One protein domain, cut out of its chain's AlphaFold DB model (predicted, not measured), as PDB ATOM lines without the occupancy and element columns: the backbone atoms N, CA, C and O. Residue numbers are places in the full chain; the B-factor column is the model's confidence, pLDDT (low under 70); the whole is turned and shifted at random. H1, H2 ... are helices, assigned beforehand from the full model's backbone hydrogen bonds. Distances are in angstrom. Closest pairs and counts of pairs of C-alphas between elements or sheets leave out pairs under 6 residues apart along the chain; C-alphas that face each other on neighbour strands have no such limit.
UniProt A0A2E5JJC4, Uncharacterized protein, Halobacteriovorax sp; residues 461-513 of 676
ATOM      1  N   ALA A 461     152.275  81.819  96.184       91.94
ATOM      2  CA  ALA A 461     153.040  81.912  97.426       91.94
ATOM      3  C   ALA A 461     153.230  83.366  97.924       91.94
ATOM      4  O   ALA A 461     152.989  83.603  99.118       91.94
ATOM      5  N   PRO A 462     153.545  84.363  97.066       92.50
ATOM      6  CA  PRO A 462     153.625  85.763  97.494       92.50
ATOM      7  C   PRO A 462     152.299  86.313  98.034       92.50
ATOM      8  O   PRO A 462     152.274  86.992  99.065       92.50
ATOM      9  N   LEU A 463     151.167  85.951  97.412       89.31
ATOM     10  CA  LEU A 463     149.833  86.349  97.878       89.31
ATOM     11  C   LEU A 463     149.546  85.820  99.283       89.31
ATOM     12  O   LEU A 463     149.124  86.580 100.154       89.31
ATOM     13  N   GLN A 464     149.817  84.535  99.527       90.38
ATOM     14  CA  GLN A 464     149.606  83.919 100.839       90.38
ATOM     15  C   GLN A 464     150.510  84.543 101.908       90.38
ATOM     16  O   GLN A 464     150.060  84.850 103.015       90.38
ATOM     17  N   SER A 465     151.786  84.768 101.582       90.50
ATOM     18  CA  SER A 465     152.741  85.450 102.463       90.50
ATOM     19  C   SER A 465     152.259  86.862 102.817       90.50
ATOM     20  O   SER A 465     152.214  87.242 103.993       90.50
ATOM     21  N   SER A 466     151.812  87.623 101.818       89.75
ATOM     22  CA  SER A 466     151.286  88.978 101.986       89.75
ATOM     23  C   SER A 466     149.988  88.999 102.811       89.75
ATOM     24  O   SER A 466     149.867  89.777 103.763       89.75
ATOM     25  N   GLN A 467     149.068  88.058 102.582       90.50
ATOM     26  CA  GLN A 467     147.847  87.891 103.379       90.50
ATOM     27  C   GLN A 467     148.154  87.582 104.857       90.50
ATOM     28  O   GLN A 467     147.567  88.181 105.768       90.50
ATOM     29  N   ARG A 468     149.128  86.697 105.128       92.12
ATOM     30  CA  ARG A 468     149.624  86.422 106.493       92.12
ATOM     31  C   ARG A 468     150.215  87.678 107.137       92.12
ATOM     32  O   ARG A 468     149.984  87.953 108.312       92.12
ATOM     33  N   ARG A 469     150.948  88.499 106.378       89.75
ATOM     34  CA  ARG A 469     151.506  89.770 106.872       89.75
ATOM     35  C   ARG A 469     150.428  90.805 107.202       89.75
ATOM     36  O   ARG A 469     150.637  91.580 108.142       89.75
ATOM     37  N   VAL A 470     149.324  90.845 106.452       90.62
ATOM     38  CA  VAL A 470     148.170  91.727 106.713       90.62
ATOM     39  C   VAL A 470     147.415  91.273 107.961       90.62
ATOM     40  O   VAL A 470     147.214  92.079 108.871       90.62
ATOM     41  N   SER A 471     147.075  89.986 108.059       90.75
ATOM     42  CA  SER A 471     146.386  89.420 109.233       90.75
ATOM     43  C   SER A 471     147.193  89.615 110.520       90.75
ATOM     44  O   SER A 471     146.674  90.160 111.493       90.75
ATOM     45  N   GLN A 472     148.498  89.324 110.508       91.69
ATOM     46  CA  GLN A 472     149.368  89.587 111.659       91.69
ATOM     47  C   GLN A 472     149.425  91.072 112.044       91.69
ATOM     48  O   GLN A 472     149.530  91.397 113.229       91.69
ATOM     49  N   ALA A 473     149.403  91.993 111.074       90.62
ATOM     50  CA  ALA A 473     149.384  93.429 111.356       90.62
ATOM     51  C   ALA A 473     148.051  93.860 111.990       90.62
ATOM     52  O   ALA A 473     148.052  94.623 112.957       90.62
ATOM     53  N   TYR A 474     146.935  93.315 111.505       91.44
ATOM     54  CA  TYR A 474     145.607  93.530 112.075       91.44
ATOM     55  C   TYR A 474     145.508  93.000 113.516       91.44
ATOM     56  O   TYR A 474     145.080  93.715 114.423       91.44
ATOM     57  N   GLU A 475     146.009  91.792 113.778       92.62
ATOM     58  CA  GLU A 475     146.082  91.239 115.135       92.62
ATOM     59  C   GLU A 475     146.950  92.084 116.072       92.62
ATOM     60  O   GLU A 475     146.649  92.214 117.259       92.62
ATOM     61  N   ARG A 476     148.070  92.633 115.584       90.06
ATOM     62  CA  ARG A 476     148.924  93.528 116.387       90.06
ATOM     63  C   ARG A 476     148.188  94.819 116.735       90.06
ATOM     64  O   ARG A 476     148.215  95.204 117.901       90.06
ATOM     65  N   LEU A 477     147.502  95.434 115.772       91.75
ATOM     66  CA  LEU A 477     146.673  96.624 115.984       91.75
ATOM     67  C   LEU A 477     145.627  96.377 117.084       91.75
ATOM     68  O   LEU A 477     145.552  97.145 118.046       91.75
ATOM     69  N   ASN A 478     144.869  95.280 116.981       91.56
ATOM     70  CA  ASN A 478     143.840  94.931 117.963       91.56
ATOM     71  C   ASN A 478     144.444  94.627 119.336       91.56
ATOM     72  O   ASN A 478     144.001  95.193 120.333       91.56
ATOM     73  N   ARG A 479     145.521  93.831 119.403       94.25
ATOM     74  CA  ARG A 479     146.218  93.540 120.668       94.25
ATOM     75  C   ARG A 479     146.764  94.798 121.339       94.25
ATOM     76  O   ARG A 479     146.641  94.938 122.553       94.25
ATOM     77  N   ASN A 480     147.363  95.718 120.583       91.19
ATOM     78  CA  ASN A 480     147.874  96.984 121.116       91.19
ATOM     79  C   ASN A 480     146.737  97.846 121.677       91.19
ATOM     80  O   ASN A 480     146.865  98.417 122.764       91.19
ATOM     81  N   TRP A 481     145.610  97.902 120.966       91.69
ATOM     82  CA  TRP A 481     144.437  98.651 121.393       91.69
ATOM     83  C   TRP A 481     143.760  98.042 122.628       91.69
ATOM     84  O   TRP A 481     143.455  98.761 123.579       91.69
ATOM     85  N   GLU A 482     143.590  96.722 122.663       93.75
ATOM     86  CA  GLU A 482     143.062  96.001 123.824       93.75
ATOM     87  C   GLU A 482     143.955  96.165 125.052       93.75
ATOM     88  O   GLU A 482     143.448  96.404 126.145       93.75
ATOM     89  N   ARG A 483     145.284  96.075 124.892       94.12
ATOM     90  CA  ARG A 483     146.238  96.325 125.984       94.12
ATOM     91  C   ARG A 483     146.073  97.732 126.542       94.12
ATOM     92  O   ARG A 483     146.019  97.890 127.758       94.12
ATOM     93  N   TYR A 484     145.944  98.735 125.673       94.44
ATOM     94  CA  TYR A 484     145.661 100.102 126.101       94.44
ATOM     95  C   TYR A 484     144.337 100.182 126.877       94.44
ATOM     96  O   TYR A 484     144.342 100.654 128.012       94.44
ATOM     97  N   GLN A 485     143.232  99.659 126.329       93.19
ATOM     98  CA  GLN A 485     141.923  99.689 126.992       93.19
ATOM     99  C   GLN A 485     141.922  98.968 128.345       93.19
ATOM    100  O   GLN A 485     141.435  99.530 129.326       93.19
ATOM    101  N   LYS A 486     142.504  97.764 128.426       94.62
ATOM    102  CA  LYS A 486     142.645  97.006 129.680       94.62
ATOM    103  C   LYS A 486     143.477  97.785 130.695       94.62
ATOM    104  O   LYS A 486     143.036  97.965 131.825       94.62
ATOM    105  N   SER A 487     144.618  98.338 130.277       93.56
ATOM    106  CA  SER A 487     145.477  99.133 131.161       93.56
ATOM    107  C   SER A 487     144.795 100.409 131.672       93.56
ATOM    108  O   SER A 487     144.979 100.771 132.835       93.56
ATOM    109  N   GLU A 488     143.975 101.072 130.846       93.06
ATOM    110  CA  GLU A 488     143.184 102.233 131.265       93.06
ATOM    111  C   GLU A 488     142.092 101.823 132.254       93.06
ATOM    112  O   GLU A 488     141.953 102.463 133.294       93.06
ATOM    113  N   GLN A 489     141.347 100.747 131.982       91.50
ATOM    114  CA  GLN A 489     140.291 100.254 132.874       91.50
ATOM    115  C   GLN A 489     140.846  99.795 134.226       91.50
ATOM    116  O   GLN A 489     140.274 100.117 135.268       91.50
ATOM    117  N   GLU A 490     141.973  99.083 134.237       93.69
ATOM    118  CA  GLU A 490     142.638  98.641 135.464       93.69
ATOM    119  C   GLU A 490     143.118  99.825 136.302       93.69
ATOM    120  O   GLU A 490     142.855  99.878 137.507       93.69
ATOM    121  N   GLN A 491     143.771 100.812 135.681       89.94
ATOM    122  CA  GLN A 491     144.222 102.015 136.382       89.94
ATOM    123  C   GLN A 491     143.044 102.868 136.861       89.94
ATOM    124  O   GLN A 491     143.059 103.355 137.994       89.94
ATOM    125  N   MET A 492     141.979 102.975 136.064       89.44
ATOM    126  CA  MET A 492     140.743 103.640 136.459       89.44
ATOM    127  C   MET A 492     140.093 102.930 137.652       89.44
ATOM    128  O   MET A 492     139.771 103.577 138.643       89.44
ATOM    129  N   ARG A 493     139.980 101.597 137.644       89.06
ATOM    130  CA  ARG A 493     139.451 100.823 138.780       89.06
ATOM    131  C   ARG A 493     140.347 100.929 140.017       89.06
ATOM    132  O   ARG A 493     139.844 100.939 141.143       89.06
ATOM    133  N   ARG A 494     141.666 101.010 139.829       89.25
ATOM    134  CA  ARG A 494     142.651 101.123 140.915       89.25
ATOM    135  C   ARG A 494     142.614 102.490 141.594       89.25
ATOM    136  O   ARG A 494     142.662 102.540 142.819       89.25
ATOM    137  N   TYR A 495     142.539 103.576 140.825       88.06
ATOM    138  CA  TYR A 495     142.612 104.943 141.356       88.06
ATOM    139  C   TYR A 495     141.236 105.564 141.610       88.06
ATOM    140  O   TYR A 495     141.043 106.218 142.631       88.06
ATOM    141  N   CYS A 496     140.277 105.333 140.714       88.12
ATOM    142  CA  CYS A 496     138.941 105.930 140.735       88.12
ATOM    143  C   CYS A 496     137.833 104.978 141.203       88.12
ATOM    144  O   CYS A 496     136.706 105.427 141.389       88.12
ATOM    145  N   GLY A 497     138.111 103.681 141.372       86.69
ATOM    146  CA  GLY A 497     137.104 102.723 141.829       86.69
ATOM    147  C   GLY A 497     136.633 103.003 143.256       86.69
ATOM    148  O   GLY A 497     137.364 103.594 144.049       86.69
ATOM    149  N   SER A 498     135.431 102.548 143.596       84.75
ATOM    150  CA  SER A 498     134.850 102.707 144.931       84.75
ATOM    151  C   SER A 498     135.449 101.708 145.929       84.75
ATOM    152  O   SER A 498     135.783 100.573 145.577       84.75
ATOM    153  N   ASN A 499     135.619 102.127 147.179       79.81
ATOM    154  CA  ASN A 499     135.905 101.253 148.311       79.81
ATOM    155  C   ASN A 499     134.597 100.631 148.845       79.81
ATOM    156  O   ASN A 499     133.514 100.906 148.333       79.81
ATOM    157  N   PHE A 500     134.697  99.782 149.872       78.94
ATOM    158  CA  PHE A 500     133.540  99.094 150.469       78.94
ATOM    159  C   PHE A 500     132.461 100.056 151.007       78.94
ATOM    160  O   PHE A 500     131.291  99.704 151.048       78.94
ATOM    161  N   LEU A 501     132.837 101.292 151.351       78.62
ATOM    162  CA  LEU A 501     131.932 102.341 151.834       78.62
ATOM    163  C   LEU A 501     131.351 103.208 150.698       78.62
ATOM    164  O   LEU A 501     130.773 104.259 150.959       78.62
ATOM    165  N   GLY A 502     131.543 102.819 149.432       75.00
ATOM    166  CA  GLY A 502     131.053 103.561 148.264       75.00
ATOM    167  C   GLY A 502     131.843 104.834 147.931       75.00
ATOM    168  O   GLY A 502     131.548 105.492 146.936       75.00
ATOM    169  N   GLN A 503     132.879 105.170 148.703       80.50
ATOM    170  CA  GLN A 503     133.740 106.329 148.466       80.50
ATOM    171  C   GLN A 503     134.860 105.984 147.476       80.50
ATOM    172  O   GLN A 503     135.322 104.847 147.413       80.50
ATOM    173  N   MET A 504     135.345 106.955 146.700       82.62
ATOM    174  CA  MET A 504     136.473 106.725 145.784       82.62
ATOM    175  C   MET A 504     137.736 106.299 146.547       82.62
ATOM    176  O   MET A 504     138.133 106.947 147.513       82.62
ATOM    177  N   LYS A 505     138.411 105.243 146.075       82.75
ATOM    178  CA  LYS A 505     139.612 104.666 146.707       82.75
ATOM    179  C   LYS A 505     140.753 105.668 146.882       82.75
ATOM    180  O   LYS A 505     141.444 105.618 147.894       82.75
ATOM    181  N   ASN A 506     140.994 106.536 145.896       85.44
ATOM    182  CA  ASN A 506     142.015 107.580 145.990       85.44
ATOM    183  C   ASN A 506     141.619 108.823 145.165       85.44
ATOM    184  O   ASN A 506     141.919 108.890 143.970       85.44
ATOM    185  N   PRO A 507     140.965 109.828 145.776       82.56
ATOM    186  CA  PRO A 507     140.437 110.981 145.046       82.56
ATOM    187  C   PRO A 507     141.535 111.814 144.365       82.56
ATOM    188  O   PRO A 507     141.365 112.222 143.218       82.56
ATOM    189  N   VAL A 508     142.697 111.992 145.007       87.12
ATOM    190  CA  VAL A 508     143.819 112.772 144.451       87.12
ATOM    191  C   VAL A 508     144.428 112.074 143.233       87.12
ATOM    192  O   VAL A 508     144.590 112.691 142.178       87.12
ATOM    193  N   ARG A 509     144.723 110.769 143.333       87.25
ATOM    194  CA  ARG A 509     145.270 110.004 142.200       87.25
ATOM    195  C   ARG A 509     144.253 109.826 141.083       87.25
ATOM    196  O   ARG A 509     144.646 109.851 139.922       87.25
ATOM    197  N   CYS A 510     142.966 109.692 141.402       89.38
ATOM    198  CA  CYS A 510     141.935 109.665 140.373       89.38
ATOM    199  C   CYS A 510     141.858 110.993 139.615       89.38
ATOM    200  O   CYS A 510     141.861 110.990 138.388       89.38
ATOM    201  N   GLN A 511     141.860 112.129 140.320       89.50
ATOM    202  CA  GLN A 511     141.823 113.440 139.677       89.50
ATOM    203  C   GLN A 511     143.054 113.663 138.782       89.50
ATOM    204  O   GLN A 511     142.921 114.156 137.664       89.50
ATOM    205  N   GLN A 512     144.245 113.246 139.221       89.81
ATOM    206  CA  GLN A 512     145.458 113.272 138.393       89.81
ATOM    207  C   GLN A 512     145.355 112.336 137.176       89.81
ATOM    208  O   GLN A 512     145.696 112.729 136.058       89.81
ATOM    209  N   PHE A 513     144.842 111.118 137.366       91.12
ATOM    210  CA  PHE A 513     144.640 110.152 136.287       91.12
ATOM    211  C   PHE A 513     143.641 110.667 135.239       91.12
ATOM    212  O   PHE A 513     143.914 110.550 134.042       91.12
TER     213      PHE A 513
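What this domain is: This is residues 461 to 513 of the 676 residues of an uncharacterized protein of Halobacteriovorax sp (UniProt A0A2E5JJC4). One long, straight helix, H1, makes nearly the whole length, and at its far end the link loops out and folds back so that the short helix H2 packs beside the last turns of H1, as a very uneven helical hairpin. Residues 461 to 487 of H1 stick out free. The printed part has 53 residues with two named helices, H1 then H2, and no named strand; the class is all helix. It is extended, a rod of 61 by 20 by 7 A, with a radius of gyration of the C-alphas of 19.2 A.

How they stand to each other: H1, residues 461 to 496, stands free over residues 461 to 487. A short link of 10 residues joins it to H2, residues 507 to 513. The two form a helical hairpin: they run opposite ways at a shallow tilt of 24 degrees. H1 touches H2 with residues 492 to 496 alone, and the closest C-alphas, those of Cys 496 and Cys 510, are 4.8 A apart. In H1 and H2 every O i to N i+4 pair is within hydrogen-bond range.

Where its parts are: H1 begins at C-alpha 461 at (153.040, 81.912, 97.426) and ends at C-alpha 496 at (138.941, 105.930, 140.735), 51.5 A away. H2 measures 9.8 A and ends at C-alpha 513 at (144.640, 110.152, 136.287).

The domain as a whole: The two C-alphas farthest apart, those of Ala 461 and Leu 501, are 61.8 A apart. The printed part has no cut and no long link. Its mean pLDDT is 89.1, and no printed residue is under 70.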